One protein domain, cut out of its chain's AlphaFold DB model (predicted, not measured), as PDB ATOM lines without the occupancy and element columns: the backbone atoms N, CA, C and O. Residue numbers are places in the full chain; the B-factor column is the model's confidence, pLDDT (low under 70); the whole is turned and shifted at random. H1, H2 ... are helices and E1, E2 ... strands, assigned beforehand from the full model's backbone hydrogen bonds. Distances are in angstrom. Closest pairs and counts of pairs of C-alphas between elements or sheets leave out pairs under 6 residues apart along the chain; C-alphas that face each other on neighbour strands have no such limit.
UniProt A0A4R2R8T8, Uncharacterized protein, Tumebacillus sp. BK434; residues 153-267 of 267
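What this domain is: This is residues 153 to 267 of the 267 residues of an uncharacterized protein of Tumebacillus sp. BK434 (UniProt A0A4R2R8T8). Two curled four-stranded sheets, E1 to E4 and E5 to E8, form a sandwich, only partly face to face, with their strands running nearly along each other. H1 lies outside it, beyond the first sheet on the side away from the second, while the short H2 sits at one end and grazes both sheets. The printed part has 115 residues, with two named helices and eight named strands in the order H1 E1 E2 E3 E4 H2 E5 E6 E7 E8. Each sheet is antiparallel, in the order E1 E2 E3 E4 and E5 E6 E7 E8, and the class is mixed, helices and strands. The whole is compact, with a radius of gyration of the C-alphas of 14.1 A, and elongated, spanning 45 by 29 by 23 A.

How they stand to each other: H1, residues 156 to 166, is not on either sheet; every O i to N i+4 pair inside it is within hydrogen-bond range. E1, residues 174 to 182, E2, 185 to 192, E3, 198 to 207, and E4, 210 to 215, form a meander, each strand the antiparallel neighbour of the one before. N 177 and O 189 are 2.8 A apart, N 188 and O 202 2.8 A, and N 205 and O 212 2.8 A. H2, residues 222 to 225, is too short for an O i to N i+4 pair; it is close to H1 but not clearly touching, the closest C-alphas, Phe 166 and Trp 222, being 5.7 A apart. E5, residues 229 to 232, E6, 237 to 243, E7, 251 to 259, and E8, 262 to 265, form a second meander, with N 231 and O 239 2.9 A apart, N 240 and O 254 2.8 A, and N 257 and O 264 2.9 A. In the sandwich, two sheets face to face, the facing parts are 10.6 A centre to centre and their best planes 15 degrees apart. The closest C-alphas of E3 and E5, Gln 199 and Gln 229, are 5.5 A apart; those of E4 and E8, Trp 215 and His 262, are also 5.5 A apart.

Where its parts are: H1 begins at C-alpha 156 (146.769, 179.089, 39.922) and is 15.1 A long. E1 is 23.2 A long and bends by 59 degrees at residue 177; E2 is 22.7 A, E3 29.1 A and E4 15.3 A. H2 is 5.7 A, E5 9.8 A, E6 20.0 A and E7 25.8 A. E8, 10.1 A, ends at C-alpha 265 (170.054, 172.571, 41.087).

The domain as a whole: The two C-alphas farthest apart, those of Asn 208 and Asn 249, are 47.2 A apart. The printed part has no cut, and no link is long. The mean pLDDT of the printed part is 83.0; 19 residues are under 70, among them 167 to 173 and 193 to 197.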
ATOM      1  N   LYS A 153     149.230 180.185  49.322       66.94
ATOM      2  CA  LYS A 153     148.965 179.341  48.155       66.94
ATOM      3  C   LYS A 153     149.938 179.695  47.030       66.94
ATOM      4  O   LYS A 153     150.333 180.853  46.892       66.94
ATOM      5  N   ALA A 154     150.278 178.700  46.218       68.62
ATOM      6  CA  ALA A 154     150.965 178.924  44.955       68.62
ATOM      7  C   ALA A 154     150.050 179.644  43.952       68.62
ATOM      8  O   ALA A 154     148.848 179.810  44.195       68.62
ATOM      9  N   SER A 155     150.610 180.064  42.817       70.88
ATOM     10  CA  SER A 155     149.804 180.601  41.721       70.88
ATOM     11  C   SER A 155     148.786 179.559  41.228       70.88
ATOM     12  O   SER A 155     148.903 178.361  41.503       70.88
ATOM     13  N   ALA A 156     147.755 180.002  40.503       67.44
ATOM     14  CA  ALA A 156     146.769 179.089  39.922       67.44
ATOM     15  C   ALA A 156     147.410 178.102  38.929       67.44
ATOM     16  O   ALA A 156     147.029 176.934  38.898       67.44
ATOM     17  N   GLU A 157     148.402 178.561  38.161       72.50
ATOM     18  CA  GLU A 157     149.155 177.737  37.214       72.50
ATOM     19  C   GLU A 157     149.971 176.660  37.938       72.50
ATOM     20  O   GLU A 157     149.801 175.471  37.665       72.50
ATOM     21  N   ASP A 158     150.761 177.058  38.938       68.81
ATOM     22  CA  ASP A 158     151.568 176.127  39.734       68.81
ATOM     23  C   ASP A 158     150.696 175.123  40.487       68.81
ATOM     24  O   ASP A 158     151.032 173.945  40.611       68.81
ATOM     25  N   THR A 159     149.553 175.584  40.997       67.75
ATOM     26  CA  THR A 159     148.595 174.738  41.708       67.75
ATOM     27  C   THR A 159     148.030 173.678  40.768       67.75
ATOM     28  O   THR A 159     148.061 172.502  41.118       67.75
ATOM     29  N   ALA A 160     147.592 174.051  39.560       69.06
ATOM     30  CA  ALA A 160     147.078 173.100  38.576       69.06
ATOM     31  C   ALA A 160     148.147 172.079  38.144       69.06
ATOM     32  O   ALA A 160     147.874 170.877  38.074       69.06
ATOM     33  N   GLN A 161     149.384 172.529  37.907       70.00
ATOM     34  CA  GLN A 161     150.494 171.642  37.548       70.00
ATOM     35  C   GLN A 161     150.817 170.649  38.673       70.00
ATOM     36  O   GLN A 161     151.013 169.450  38.429       70.00
ATOM     37  N   ARG A 162     150.865 171.129  39.919       75.12
ATOM     38  CA  ARG A 162     151.093 170.273  41.082       75.12
ATOM     39  C   ARG A 162     149.929 169.313  41.284       75.12
ATOM     40  O   ARG A 162     150.176 168.130  41.479       75.12
ATOM     41  N   GLU A 163     148.683 169.761  41.181       70.88
ATOM     42  CA  GLU A 163     147.517 168.880  41.275       70.88
ATOM     43  C   GLU A 163     147.595 167.726  40.275       70.88
ATOM     44  O   GLU A 163     147.418 166.578  40.679       70.88
ATOM     45  N   GLU A 164     147.941 167.985  39.011       73.44
ATOM     46  CA  GLU A 164     148.103 166.915  38.018       73.44
ATOM     47  C   GLU A 164     149.240 165.951  38.393       73.44
ATOM     48  O   GLU A 164     149.074 164.729  38.327       73.44
ATOM     49  N   THR A 165     150.366 166.482  38.879       69.88
ATOM     50  CA  THR A 165     151.521 165.683  39.327       69.88
ATOM     51  C   THR A 165     151.171 164.794  40.528       69.88
ATOM     52  O   THR A 165     151.522 163.613  40.565       69.88
ATOM     53  N   PHE A 166     150.447 165.341  41.508       70.81
ATOM     54  CA  PHE A 166     150.123 164.682  42.774       70.81
ATOM     55  C   PHE A 166     148.797 163.917  42.761       70.81
ATOM     56  O   PHE A 166     148.529 163.173  43.702       70.81
ATOM     57  N   LYS A 167     147.979 164.004  41.707       69.88
ATOM     58  CA  LYS A 167     146.684 163.299  41.610       69.88
ATOM     59  C   LYS A 167     146.793 161.787  41.835       69.88
ATOM     60  O   LYS A 167     145.844 161.155  42.301       69.88
ATOM     61  N   ARG A 168     147.945 161.207  41.490       67.69
ATOM     62  CA  ARG A 168     148.257 159.775  41.640       67.69
ATOM     63  C   ARG A 168     149.045 159.451  42.913       67.69
ATOM     64  O   ARG A 168     149.262 158.277  43.198       67.69
ATOM     65  N   SER A 169     149.455 160.469  43.665       68.44
ATOM     66  CA  SER A 169     150.215 160.307  44.899       68.44
ATOM     67  C   SER A 169     149.337 159.686  45.993       68.44
ATOM     68  O   SER A 169     148.219 160.156  46.234       68.44
ATOM     69  N   PRO A 170     149.832 158.665  46.718       64.88
ATOM     70  CA  PRO A 170     149.186 158.195  47.939       64.88
ATOM     71  C   PRO A 170     149.326 159.212  49.086       64.88
ATOM     72  O   PRO A 170     148.606 159.127  50.080       64.88
ATOM     73  N   TYR A 171     150.234 160.183  48.957       64.62
ATOM     74  CA  TYR A 171     150.460 161.243  49.931       64.62
ATOM     75  C   TYR A 171     149.674 162.485  49.541       64.62
ATOM     76  O   TYR A 171     149.946 163.111  48.517       64.62
ATOM     77  N   ARG A 172     148.692 162.828  50.376       56.38
ATOM     78  CA  ARG A 172     147.800 163.978  50.166       56.38
ATOM     79  C   ARG A 172     148.099 165.164  51.070       56.38
ATOM     80  O   ARG A 172     147.561 166.241  50.855       56.38
ATOM     81  N   PHE A 173     148.940 164.960  52.078       64.25
ATOM     82  CA  PHE A 173     149.189 165.941  53.121       64.25
ATOM     83  C   PHE A 173     150.687 166.081  53.351       64.25
ATOM     84  O   PHE A 173     151.405 165.078  53.399       64.25
ATOM     85  N   ALA A 174     151.115 167.329  53.498       70.75
ATOM     86  CA  ALA A 174     152.436 167.688  53.977       70.75
ATOM     87  C   ALA A 174     152.338 168.101  55.450       70.75
ATOM     88  O   ALA A 174     151.268 168.511  55.903       70.75
ATOM     89  N   LYS A 175     153.447 168.019  56.178       74.94
ATOM     90  CA  LYS A 175     153.641 168.595  57.510       74.94
ATOM     91  C   LYS A 175     154.861 169.506  57.478       74.94
ATOM     92  O   LYS A 175     155.784 169.262  56.705       74.94
ATOM     93  N   PHE A 176     154.897 170.520  58.336       75.81
ATOM     94  CA  PHE A 176     156.120 171.292  58.547       75.81
ATOM     95  C   PHE A 176     157.189 170.424  59.211       75.81
ATOM     96  O   PHE A 176     156.922 169.797  60.235       75.81
ATOM     97  N   LYS A 177     158.393 170.413  58.636       79.88
ATOM     98  CA  LYS A 177     159.565 169.729  59.193       79.88
ATOM     99  C   LYS A 177     160.534 170.715  59.844       79.88
ATOM    100  O   LYS A 177     160.900 170.527  60.998       79.88
ATOM    101  N   SER A 178     160.949 171.752  59.118       79.81
ATOM    102  CA  SER A 178     161.878 172.776  59.619       79.81
ATOM    103  C   SER A 178     161.741 174.099  58.864       79.81
ATOM    104  O   SER A 178     161.118 174.157  57.799       79.81
ATOM    105  N   LEU A 179     162.314 175.170  59.426       84.88
ATOM    106  CA  LEU A 179     162.269 176.523  58.871       84.88
ATOM    107  C   LEU A 179     163.659 177.161  58.907       84.88
ATOM    108  O   LEU A 179     164.325 177.165  59.936       84.88
ATOM    109  N   HIS A 180     164.082 177.771  57.808       87.19
ATOM    110  CA  HIS A 180     165.371 178.453  57.719       87.19
ATOM    111  C   HIS A 180     165.144 179.873  57.223       87.19
ATOM    112  O   HIS A 180     164.537 180.072  56.176       87.19
ATOM    113  N   GLN A 181     165.615 180.869  57.969       84.75
ATOM    114  CA  GLN A 181     165.311 182.269  57.690       84.75
ATOM    115  C   GLN A 181     166.580 183.111  57.543       84.75
ATOM    116  O   GLN A 181     167.555 182.916  58.268       84.75
ATOM    117  N   LYS A 182     166.537 184.092  56.636       86.62
ATOM    118  CA  LYS A 182     167.549 185.147  56.492       86.62
ATOM    119  C   LYS A 182     166.896 186.420  55.970       86.62
ATOM    120  O   LYS A 182     166.412 186.467  54.840       86.62
ATOM    121  N   GLY A 183     166.889 187.465  56.794       86.81
ATOM    122  CA  GLY A 183     166.214 188.719  56.460       86.81
ATOM    123  C   GLY A 183     164.730 188.490  56.160       86.81
ATOM    124  O   GLY A 183     164.002 187.955  56.997       86.81
ATOM    125  N   SER A 184     164.299 188.883  54.959       89.88
ATOM    126  CA  SER A 184     162.923 188.728  54.469       89.88
ATOM    127  C   SER A 184     162.646 187.392  53.776       89.88
ATOM    128  O   SER A 184     161.549 187.222  53.255       89.88
ATOM    129  N   LEU A 185     163.599 186.456  53.741       92.56
ATOM    130  CA  LEU A 185     163.427 185.141  53.124       92.56
ATOM    131  C   LEU A 185     163.229 184.049  54.172       92.56
ATOM    132  O   LEU A 185     163.875 184.060  55.222       92.56
ATOM    133  N   LEU A 186     162.370 183.087  53.840       90.44
ATOM    134  CA  LEU A 186     162.048 181.922  54.653       90.44
ATOM    135  C   LEU A 186     161.986 180.677  53.767       90.44
ATOM    136  O   LEU A 186     161.085 180.549  52.942       90.44
ATOM    137  N   ALA A 187     162.915 179.749  53.960       92.00
ATOM    138  CA  ALA A 187     162.821 178.405  53.418       92.00
ATOM    139  C   ALA A 187     162.044 177.507  54.386       92.00
ATOM    140  O   ALA A 187     162.328 177.460  55.584       92.00
ATOM    141  N   VAL A 188     161.059 176.798  53.851       88.75
ATOM    142  CA  VAL A 188     160.161 175.908  54.582       88.75
ATOM    143  C   VAL A 188     160.396 174.496  54.081       88.75
ATOM    144  O   VAL A 188     160.176 174.219  52.904       88.75
ATOM    145  N   VAL A 189     160.822 173.599  54.966       88.75
ATOM    146  CA  VAL A 189     160.930 172.177  54.640       88.75
ATOM    147  C   VAL A 189     159.621 171.501  55.006       88.75
ATOM    148  O   VAL A 189     159.189 171.536  56.163       88.75
ATOM    149  N   LEU A 190     158.988 170.889  54.014       84.44
ATOM    150  CA  LEU A 190     157.773 170.106  54.169       84.44
ATOM    151  C   LEU A 190     158.094 168.618  54.084       84.44
ATOM    152  O   LEU A 190     158.965 168.207  53.324       84.44
ATOM    153  N   GLU A 191     157.360 167.813  54.842       81.81
ATOM    154  CA  GLU A 191     157.441 166.356  54.828       81.81
ATOM    155  C   GLU A 191     156.088 165.735  54.461       81.81
ATOM    156  O   GLU A 191     155.055 166.065  55.042       81.81
ATOM    157  N   TYR A 192     156.098 164.812  53.504       77.25
ATOM    158  CA  TYR A 192     154.943 164.093  52.978       77.25
ATOM    159  C   TYR A 192     154.982 162.626  53.400       77.25
ATOM    160  O   TYR A 192     155.985 161.948  53.199       77.25
ATOM    161  N   GLY A 193     153.858 162.091  53.881       68.81
ATOM    162  CA  GLY A 193     153.740 160.673  54.242       68.81
ATOM    163  C   GLY A 193     154.270 160.326  55.642       68.81
ATOM    164  O   GLY A 193     154.578 161.208  56.431       68.81
ATOM    165  N   ASN A 194     154.300 159.025  55.971       59.81
ATOM    166  CA  ASN A 194     154.660 158.530  57.312       59.81
ATOM    167  C   ASN A 194     155.871 157.570  57.318       59.81
ATOM    168  O   ASN A 194     156.783 157.756  58.108       59.81
ATOM    169  N   SER A 195     155.885 156.519  56.485       57.69
ATOM    170  CA  SER A 195     156.889 155.433  56.563       57.69
ATOM    171  C   SER A 195     158.021 155.515  55.535       57.69
ATOM    172  O   SER A 195     159.070 154.910  55.729       57.69
ATOM    173  N   LYS A 196     157.800 156.245  54.441       65.31
ATOM    174  CA  LYS A 196     158.761 156.538  53.371       65.31
ATOM    175  C   LYS A 196     158.565 157.988  52.963       65.31
ATOM    176  O   LYS A 196     157.954 158.298  51.940       65.31
ATOM    177  N   ALA A 197     158.902 158.857  53.910       68.75
ATOM    178  CA  ALA A 197     158.541 160.254  53.835       68.75
ATOM    179  C   ALA A 197     159.357 160.956  52.747       68.75
ATOM    180  O   ALA A 197     160.573 160.783  52.668       68.75
ATOM    181  N   GLY A 198     158.669 161.704  51.892       84.56
ATOM    182  CA  GLY A 198     159.297 162.576  50.910       84.56
ATOM    183  C   GLY A 198     159.370 163.989  51.445       84.56
ATOM    184  O   GLY A 198     158.423 164.433  52.087       84.56
ATOM    185  N   GLN A 199     160.462 164.700  51.203       87.69
ATOM    186  CA  GLN A 199     160.616 166.074  51.665       87.69
ATOM    187  C   GLN A 199     160.816 167.028  50.492       87.69
ATOM    188  O   GLN A 199     161.449 166.680  49.495       87.69
ATOM    189  N   GLU A 200     160.286 168.242  50.624       89.81
ATOM    190  CA  GLU A 200     160.534 169.334  49.680       89.81
ATOM    191  C   GLU A 200     160.859 170.640  50.418       89.81
ATOM    192  O   GLU A 200     160.408 170.851  51.544       89.81
ATOM    193  N   VAL A 201     161.638 171.518  49.780       92.12
ATOM    194  CA  VAL A 201     161.849 172.899  50.238       92.12
ATOM    195  C   VAL A 201     160.903 173.802  49.463       92.12
ATOM    196  O   VAL A 201     160.767 173.648  48.256       92.12
ATOM    197  N   GLN A 202     160.290 174.771  50.128       92.12
ATOM    198  CA  GLN A 202     159.598 175.897  49.505       92.12
ATOM    199  C   GLN A 202     160.236 177.203  49.974       92.12
ATOM    200  O   GLN A 202     160.699 177.279  51.111       92.12
ATOM    201  N   LEU A 203     160.259 178.236  49.128       93.50
ATOM    202  CA  LEU A 203     160.817 179.540  49.492       93.50
ATOM    203  C   LEU A 203     159.724 180.597  49.544       93.50
ATOM    204  O   LEU A 203     158.954 180.784  48.599       93.50
ATOM    205  N   LEU A 204     159.692 181.318  50.656       91.75
ATOM    206  CA  LEU A 204     158.777 182.410  50.911       91.75
ATOM    207  C   LEU A 204     159.550 183.715  51.103       91.75
ATOM    208  O   LEU A 204     160.699 183.727  51.551       91.75
ATOM    209  N   ARG A 205     158.877 184.828  50.813       91.38
ATOM    210  CA  ARG A 205     159.374 186.186  51.026       91.38
ATOM    211  C   ARG A 205     158.361 187.017  51.798       91.38
ATOM    212  O   ARG A 205     157.168 186.973  51.503       91.38
ATOM    213  N   LEU A 206     158.832 187.783  52.777       87.56
ATOM    214  CA  LEU A 206     158.018 188.747  53.504       87.56
ATOM    215  C   LEU A 206     157.894 190.036  52.689       87.56
ATOM    216  O   LEU A 206     158.867 190.770  52.521       87.56
ATOM    217  N   GLU A 207     156.684 190.328  52.225       84.88
ATOM    218  CA  GLU A 207     156.365 191.502  51.417       84.88
ATOM    219  C   GLU A 207     155.150 192.223  51.992       84.88
ATOM    220  O   GLU A 207     154.097 191.623  52.202       84.88
ATOM    221  N   ASN A 208     155.281 193.528  52.249       82.50
ATOM    222  CA  ASN A 208     154.207 194.356  52.816       82.50
ATOM    223  C   ASN A 208     153.587 193.755  54.093       82.50
ATOM    224  O   ASN A 208     152.384 193.844  54.322       82.50
ATOM    225  N   GLY A 209     154.421 193.112  54.918       73.94
ATOM    226  CA  GLY A 209     153.989 192.481  56.161       73.94
ATOM    227  C   GLY A 209     153.234 191.164  55.985       73.94
ATOM    228  O   GLY A 209     152.576 190.766  56.934       73.94
ATOM    229  N   VAL A 210     153.323 190.502  54.827       76.19
ATOM    230  CA  VAL A 210     152.714 189.187  54.555       76.19
ATOM    231  C   VAL A 210     153.739 188.270  53.880       76.19
ATOM    232  O   VAL A 210     154.472 188.699  52.991       76.19
ATOM    233  N   TRP A 211     153.803 187.006  54.285       80.75
ATOM    234  CA  TRP A 211     154.628 185.987  53.638       80.75
ATOM    235  C   TRP A 211     153.981 185.507  52.340       80.75
ATOM    236  O   TRP A 211     152.819 185.090  52.322       80.75
ATOM    237  N   ARG A 212     154.741 185.534  51.249       81.75
ATOM    238  CA  ARG A 212     154.323 185.060  49.926       81.75
ATOM    239  C   ARG A 212     155.220 183.928  49.472       81.75
ATOM    240  O   ARG A 212     156.425 183.997  49.681       81.75
ATOM    241  N   LEU A 213     154.636 182.912  48.844       82.69
ATOM    242  CA  LEU A 213     155.397 181.865  48.172       82.69
ATOM    243  C   LEU A 213     156.044 182.473  46.923       82.69
ATOM    244  O   LEU A 213     155.331 182.986  46.064       82.69
ATOM    245  N   VAL A 214     157.374 182.455  46.859       89.19
ATOM    246  CA  VAL A 214     158.144 183.001  45.725       89.19
ATOM    247  C   VAL A 214     158.797 181.910  44.895       89.19
ATOM    248  O   VAL A 214     159.035 182.110  43.710       89.19
ATOM    249  N   TRP A 215     159.029 180.739  45.487       91.38
ATOM    250  CA  TRP A 215     159.501 179.587  44.742       91.38
ATOM    251  C   TRP A 215     158.980 178.283  45.329       91.38
ATOM    252  O   TRP A 215     158.862 178.106  46.546       91.38
ATOM    253  N   LEU A 216     158.711 177.356  44.420       86.75
ATOM    254  CA  LEU A 216     158.363 175.977  44.690       86.75
ATOM    255  C   LEU A 216     159.109 175.076  43.704       86.75
ATOM    256  O   LEU A 216     159.342 175.472  42.559       86.75
ATOM    257  N   PRO A 217     159.463 173.859  44.118       83.44
ATOM    258  CA  PRO A 217     160.116 172.922  43.236       83.44
ATOM    259  C   PRO A 217     159.106 172.382  42.224       83.44
ATOM    260  O   PRO A 217     157.958 172.058  42.557       83.44
ATOM    261  N   THR A 218     159.550 172.277  40.975       75.62
ATOM    262  CA  THR A 218     158.774 171.679  39.893       75.62
ATOM    263  C   THR A 218     159.198 170.230  39.709       75.62
ATOM    264  O   THR A 218     160.382 169.902  39.631       75.62
ATOM    265  N   TYR A 219     158.211 169.342  39.651       75.00
ATOM    266  CA  TYR A 219     158.429 167.917  39.448       75.00
ATOM    267  C   TYR A 219     157.632 167.459  38.239       75.00
ATOM    268  O   TYR A 219     156.494 167.873  38.037       75.00
ATOM    269  N   VAL A 220     158.219 166.562  37.450       77.38
ATOM    270  CA  VAL A 220     157.500 165.889  36.358       77.38
ATOM    271  C   VAL A 220     156.653 164.731  36.905       77.38
ATOM    272  O   VAL A 220     155.669 164.330  36.289       77.38
ATOM    273  N   LYS A 221     157.052 164.164  38.052       80.69
ATOM    274  CA  LYS A 221     156.456 162.980  38.681       80.69
ATOM    275  C   LYS A 221     156.548 163.087  40.203       80.69
ATOM    276  O   LYS A 221     157.591 163.483  40.720       80.69
ATOM    277  N   TRP A 222     155.492 162.710  40.928       76.19
ATOM    278  CA  TRP A 222     155.492 162.757  42.398       76.19
ATOM    279  C   TRP A 222     156.476 161.746  43.004       76.19
ATOM    280  O   TRP A 222     157.002 161.977  44.088       76.19
ATOM    281  N   GLU A 223     156.765 160.648  42.297       82.06
ATOM    282  CA  GLU A 223     157.702 159.608  42.726       82.06
ATOM    283  C   GLU A 223     159.112 160.157  42.960       82.06
ATOM    284  O   GLU A 223     159.848 159.591  43.758       82.06
ATOM    285  N   THR A 224     159.479 161.277  42.329       80.12
ATOM    286  CA  THR A 224     160.756 161.958  42.583       80.12
ATOM    287  C   THR A 224     160.887 162.393  44.044       80.12
ATOM    288  O   THR A 224     161.986 162.385  44.589       80.12
ATOM    289  N   LEU A 225     159.780 162.740  44.705       78.88
ATOM    290  CA  LEU A 225     159.775 163.072  46.130       78.88
ATOM    291  C   LEU A 225     159.853 161.846  47.031       78.88
ATOM    292  O   LEU A 225     160.183 161.982  48.204       78.88
ATOM    293  N   TYR A 226     159.529 160.660  46.527       81.50
ATOM    294  CA  TYR A 226     159.531 159.453  47.336       81.50
ATOM    295  C   TYR A 226     160.928 159.203  47.908       81.50
ATOM    296  O   TYR A 226     161.903 159.206  47.165       81.50
ATOM    297  N   ASN A 227     161.028 159.006  49.225       86.25
ATOM    298  CA  ASN A 227     162.303 158.861  49.937       86.25
ATOM    299  C   ASN A 227     163.287 160.043  49.804       86.25
ATOM    300  O   ASN A 227     164.431 159.916  50.235       86.25
ATOM    301  N   ALA A 228     162.868 161.200  49.283       89.62
ATOM    302  CA  ALA A 228     163.718 162.384  49.252       89.62
ATOM    303  C   ALA A 228     163.922 162.929  50.674       89.62
ATOM    304  O   ALA A 228     162.946 163.252  51.357       89.62
ATOM    305  N   GLN A 229     165.175 163.039  51.117       92.38
ATOM    306  CA  GLN A 229     165.540 163.624  52.408       92.38
ATOM    307  C   GLN A 229     166.319 164.914  52.190       92.38
ATOM    308  O   GLN A 229     167.299 164.932  51.453       92.38
ATOM    309  N   ILE A 230     165.891 165.987  52.846       93.25
ATOM    310  CA  ILE A 230     166.540 167.292  52.743       93.25
ATOM    311  C   ILE A 230     167.486 167.502  53.919       93.25
ATOM    312  O   ILE A 230     167.072 167.436  55.083       93.25
ATOM    313  N   GLU A 231     168.729 167.839  53.589       94.44
ATOM    314  CA  GLU A 231     169.730 168.379  54.502       94.44
ATOM    315  C   GLU A 231     169.947 169.867  54.193       94.44
ATOM    316  O   GLU A 231     170.577 170.246  53.203       94.44
ATOM    317  N   MET A 232     169.411 170.735  55.051       93.50
ATOM    318  CA  MET A 232     169.593 172.183  54.932       93.50
ATOM    319  C   MET A 232     170.969 172.582  55.471       93.50
ATOM    320  O   MET A 232     171.215 172.458  56.670       93.50
ATOM    321  N   GLN A 233     171.838 173.118  54.612       92.69
ATOM    322  CA  GLN A 233     173.125 173.689  55.036       92.69
ATOM    323  C   GLN A 233     172.922 175.108  55.580       92.69
ATOM    324  O   GLN A 233     173.451 175.500  56.618       92.69
ATOM    325  N   SER A 234     172.111 175.890  54.871       90.31
ATOM    326  CA  SER A 234     171.633 177.211  55.269       90.31
ATOM    327  C   SER A 234     170.384 177.547  54.449       90.31
ATOM    328  O   SER A 234     169.904 176.718  53.685       90.31
ATOM    329  N   ILE A 235     169.852 178.766  54.550       92.69
ATOM    330  CA  ILE A 235     168.859 179.196  53.555       92.69
ATOM    331  C   ILE A 235     169.475 179.322  52.151       92.69
ATOM    332  O   ILE A 235     168.757 179.243  51.165       92.69
ATOM    333  N   ASP A 236     170.787 179.541  52.040       95.31
ATOM    334  CA  ASP A 236     171.433 179.793  50.753       95.31
ATOM    335  C   ASP A 236     171.673 178.489  49.973       95.31
ATOM    336  O   ASP A 236     171.860 178.533  48.759       95.31
ATOM    337  N   SER A 237     171.649 177.327  50.640       96.88
ATOM    338  CA  SER A 237     171.838 176.029  49.990       96.88
ATOM    339  C   SER A 237     171.334 174.839  50.810       96.88
ATOM    340  O   SER A 237     171.325 174.852  52.046       96.88
ATOM    341  N   PHE A 238     170.956 173.777  50.104       97.00
ATOM    342  CA  PHE A 238     170.572 172.494  50.688       97.00
ATOM    343  C   PHE A 238     170.933 171.328  49.772       97.00
ATOM    344  O   PHE A 238     171.169 171.500  48.576       97.00
ATOM    345  N   ILE A 239     170.967 170.135  50.356       97.19
ATOM    346  CA  ILE A 239     171.196 168.876  49.652       97.19
ATOM    347  C   ILE A 239     169.907 168.059  49.713       97.19
ATOM    348  O   ILE A 239     169.258 167.993  50.760       97.19
ATOM    349  N   VAL A 240     169.530 167.446  48.594       95.69
ATOM    350  CA  VAL A 240     168.465 166.442  48.546       95.69
ATOM    351  C   VAL A 240     169.100 165.078  48.345       95.69
ATOM    352  O   VAL A 240     169.602 164.783  47.265       95.69
ATOM    353  N   HIS A 241     169.036 164.235  49.368       94.50
ATOM    354  CA  HIS A 241     169.399 162.829  49.260       94.50
ATOM    355  C   HIS A 241     168.236 162.070  48.642       94.50
ATOM    356  O   HIS A 241     167.115 162.088  49.163       94.50
ATOM    357  N   ARG A 242     168.499 161.403  47.526       91.12
ATOM    358  CA  ARG A 242     167.505 160.658  46.763       91.12
ATOM    359  C   ARG A 242     167.797 159.168  46.822       91.12
ATOM    360  O   ARG A 242     168.945 158.728  46.855       91.12
ATOM    361  N   GLU A 243     166.725 158.391  46.788       89.19
ATOM    362  CA  GLU A 243     166.767 156.941  46.647       89.19
ATOM    363  C   GLU A 243     165.765 156.546  45.563       89.19
ATOM    364  O   GLU A 243     164.598 156.942  45.621       89.19
ATOM    365  N   ASP A 244     166.209 155.775  44.570       83.12
ATOM    366  CA  ASP A 244     165.311 155.265  43.539       83.12
ATOM    367  C   ASP A 244     164.335 154.261  44.169       83.12
ATOM    368  O   ASP A 244     164.716 153.254  44.768       83.12
ATOM    369  N   ASN A 245     163.039 154.528  44.026       77.69
ATOM    370  CA  ASN A 245     162.000 153.651  44.551       77.69
ATOM    371  C   ASN A 245     162.008 152.259  43.883       77.69
ATOM    372  O   ASN A 245     161.534 151.291  44.478       77.69
ATOM    373  N   GLN A 246     162.514 152.148  42.650       81.81
ATOM    374  CA  GLN A 246     162.606 150.885  41.912       81.81
ATOM    375  C   GLN A 246     163.934 150.153  42.144       81.81
ATOM    376  O   GLN A 246     163.962 148.925  42.054       81.81
ATOM    377  N   ASP A 247     165.000 150.877  42.494       84.88
ATOM    378  CA  ASP A 247     166.300 150.319  42.878       84.88
ATOM    379  C   ASP A 247     166.857 151.031  44.125       84.88
ATOM    380  O   ASP A 247     167.605 151.999  44.006       84.88
ATOM    381  N   PRO A 248     166.565 150.538  45.342       80.56
ATOM    382  CA  PRO A 248     167.013 151.179  46.585       80.56
ATOM    383  C   PRO A 248     168.540 151.287  46.760       80.56
ATOM    384  O   PRO A 248     169.011 151.962  47.685       80.56
ATOM    385  N   ASN A 249     169.324 150.598  45.920       87.12
ATOM    386  CA  ASN A 249     170.783 150.721  45.898       87.12
ATOM    387  C   ASN A 249     171.250 151.910  45.052       87.12
ATOM    388  O   ASN A 249     172.374 152.378  45.230       87.12
ATOM    389  N   HIS A 250     170.402 152.408  44.154       88.81
ATOM    390  CA  HIS A 250     170.658 153.614  43.395       88.81
ATOM    391  C   HIS A 250     170.272 154.838  44.232       88.81
ATOM    392  O   HIS A 250     169.099 155.130  44.474       88.81
ATOM    393  N   ARG A 251     171.300 155.548  44.699       91.38
ATOM    394  CA  ARG A 251     171.191 156.764  45.509       91.38
ATOM    395  C   ARG A 251     172.031 157.858  44.885       91.38
ATOM    396  O   ARG A 251     173.125 157.582  44.394       91.38
ATOM    397  N   TRP A 252     171.526 159.080  44.921       93.94
ATOM    398  CA  TRP A 252     172.251 160.252  44.447       93.94
ATOM    399  C   TRP A 252     171.901 161.460  45.303       93.94
ATOM    400  O   TRP A 252     170.853 161.492  45.949       93.94
ATOM    401  N   ASP A 253     172.789 162.444  45.286       95.56
ATOM    402  CA  ASP A 253     172.598 163.708  45.976       95.56
ATOM    403  C   ASP A 253     172.407 164.807  44.935       95.56
ATOM    404  O   ASP A 253     173.148 164.871  43.954       95.56
ATOM    405  N   GLU A 254     171.423 165.670  45.162       95.12
ATOM    406  CA  GLU A 254     171.221 166.889  44.382       95.12
ATOM    407  C   GLU A 254     171.608 168.087  45.238       95.12
ATOM    408  O   GLU A 254     171.122 168.225  46.365       95.12
ATOM    409  N   VAL A 255     172.440 168.978  44.706       96.50
ATOM    410  CA  VAL A 255     172.824 170.205  45.417       96.50
ATOM    411  C   VAL A 255     172.040 171.374  44.851       96.50
ATOM    412  O   VAL A 255     172.064 171.626  43.647       96.50
ATOM    413  N   TRP A 256     171.367 172.105  45.733       97.50
ATOM    414  CA  TRP A 256     170.530 173.242  45.381       97.50
ATOM    415  C   TRP A 256     171.057 174.514  46.035       97.50
ATOM    416  O   TRP A 256     171.342 174.539  47.233       97.50
ATOM    417  N   GLU A 257     171.152 175.587  45.253       97.44
ATOM    418  CA  GLU A 257     171.622 176.895  45.709       97.44
ATOM    419  C   GLU A 257     170.612 177.993  45.402       97.44
ATOM    420  O   GLU A 257     169.991 178.012  44.338       97.44
ATOM    421  N   LEU A 258     170.469 178.929  46.337       96.69
ATOM    422  CA  LEU A 258     169.623 180.100  46.186       96.69
ATOM    423  C   LEU A 258     170.265 181.088  45.205       96.69
ATOM    424  O   LEU A 258     171.387 181.559  45.408       96.69
ATOM    425  N   ARG A 259     169.525 181.442  44.157       94.31
ATOM    426  CA  ARG A 259     169.880 182.451  43.158       94.31
ATOM    427  C   ARG A 259     168.751 183.474  43.104       94.31
ATOM    428  O   ARG A 259     167.658 183.164  42.651       94.31
ATOM    429  N   ASP A 260     169.023 184.674  43.613       86.88
ATOM    430  CA  ASP A 260     168.076 185.791  43.753       86.88
ATOM    431  C   ASP A 260     166.809 185.459  44.568       86.88
ATOM    432  O   ASP A 260     166.693 185.819  45.743       86.88
ATOM    433  N   ASP A 261     165.842 184.792  43.950       87.31
ATOM    434  CA  ASP A 261     164.522 184.469  44.487       87.31
ATOM    435  C   ASP A 261     164.075 183.022  44.227       87.31
ATOM    436  O   ASP A 261     162.940 182.673  44.549       87.31
ATOM    437  N   HIS A 262     164.960 182.171  43.710       93.06
ATOM    438  CA  HIS A 262     164.666 180.771  43.426       93.06
ATOM    439  C   HIS A 262     165.866 179.867  43.712       93.06
ATOM    440  O   HIS A 262     167.017 180.297  43.671       93.06
ATOM    441  N   TYR A 263     165.603 178.593  43.997       95.94
ATOM    442  CA  TYR A 263     166.667 177.599  44.092       95.94
ATOM    443  C   TYR A 263     166.961 176.987  42.724       95.94
ATOM    444  O   TYR A 263     166.050 176.680  41.954       95.94
ATOM    445  N   VAL A 264     168.246 176.779  42.450       95.31
ATOM    446  CA  VAL A 264     168.752 176.145  41.232       95.31
ATOM    447  C   VAL A 264     169.538 174.901  41.620       95.31
ATOM    448  O   VAL A 264     170.418 174.973  42.478       95.31
ATOM    449  N   GLN A 265     169.238 173.773  40.975       94.00
ATOM    450  CA  GLN A 265     170.054 172.571  41.087       94.00
ATOM    451  C   GLN A 265     171.371 172.783  40.335       94.00
ATOM    452  O   GLN A 265     171.368 173.074  39.138       94.00
ATOM    453  N   ILE A 266     172.490 172.640  41.037       93.88
ATOM    454  CA  ILE A 266     173.838 172.843  40.492       93.88
ATOM    455  C   ILE A 266     174.645 171.545  40.367       93.88
ATOM    456  O   ILE A 266     175.698 171.552  39.730       93.88
ATOM    457  N   GLN A 267     174.158 170.449  40.957       81.81
ATOM    458  CA  GLN A 267     174.757 169.117  40.897       81.81
ATOM    459  C   GLN A 267     173.674 168.044  40.993       81.81
ATOM    460  O   GLN A 267     172.700 168.260  41.753       81.81
TER     461      GLN A 267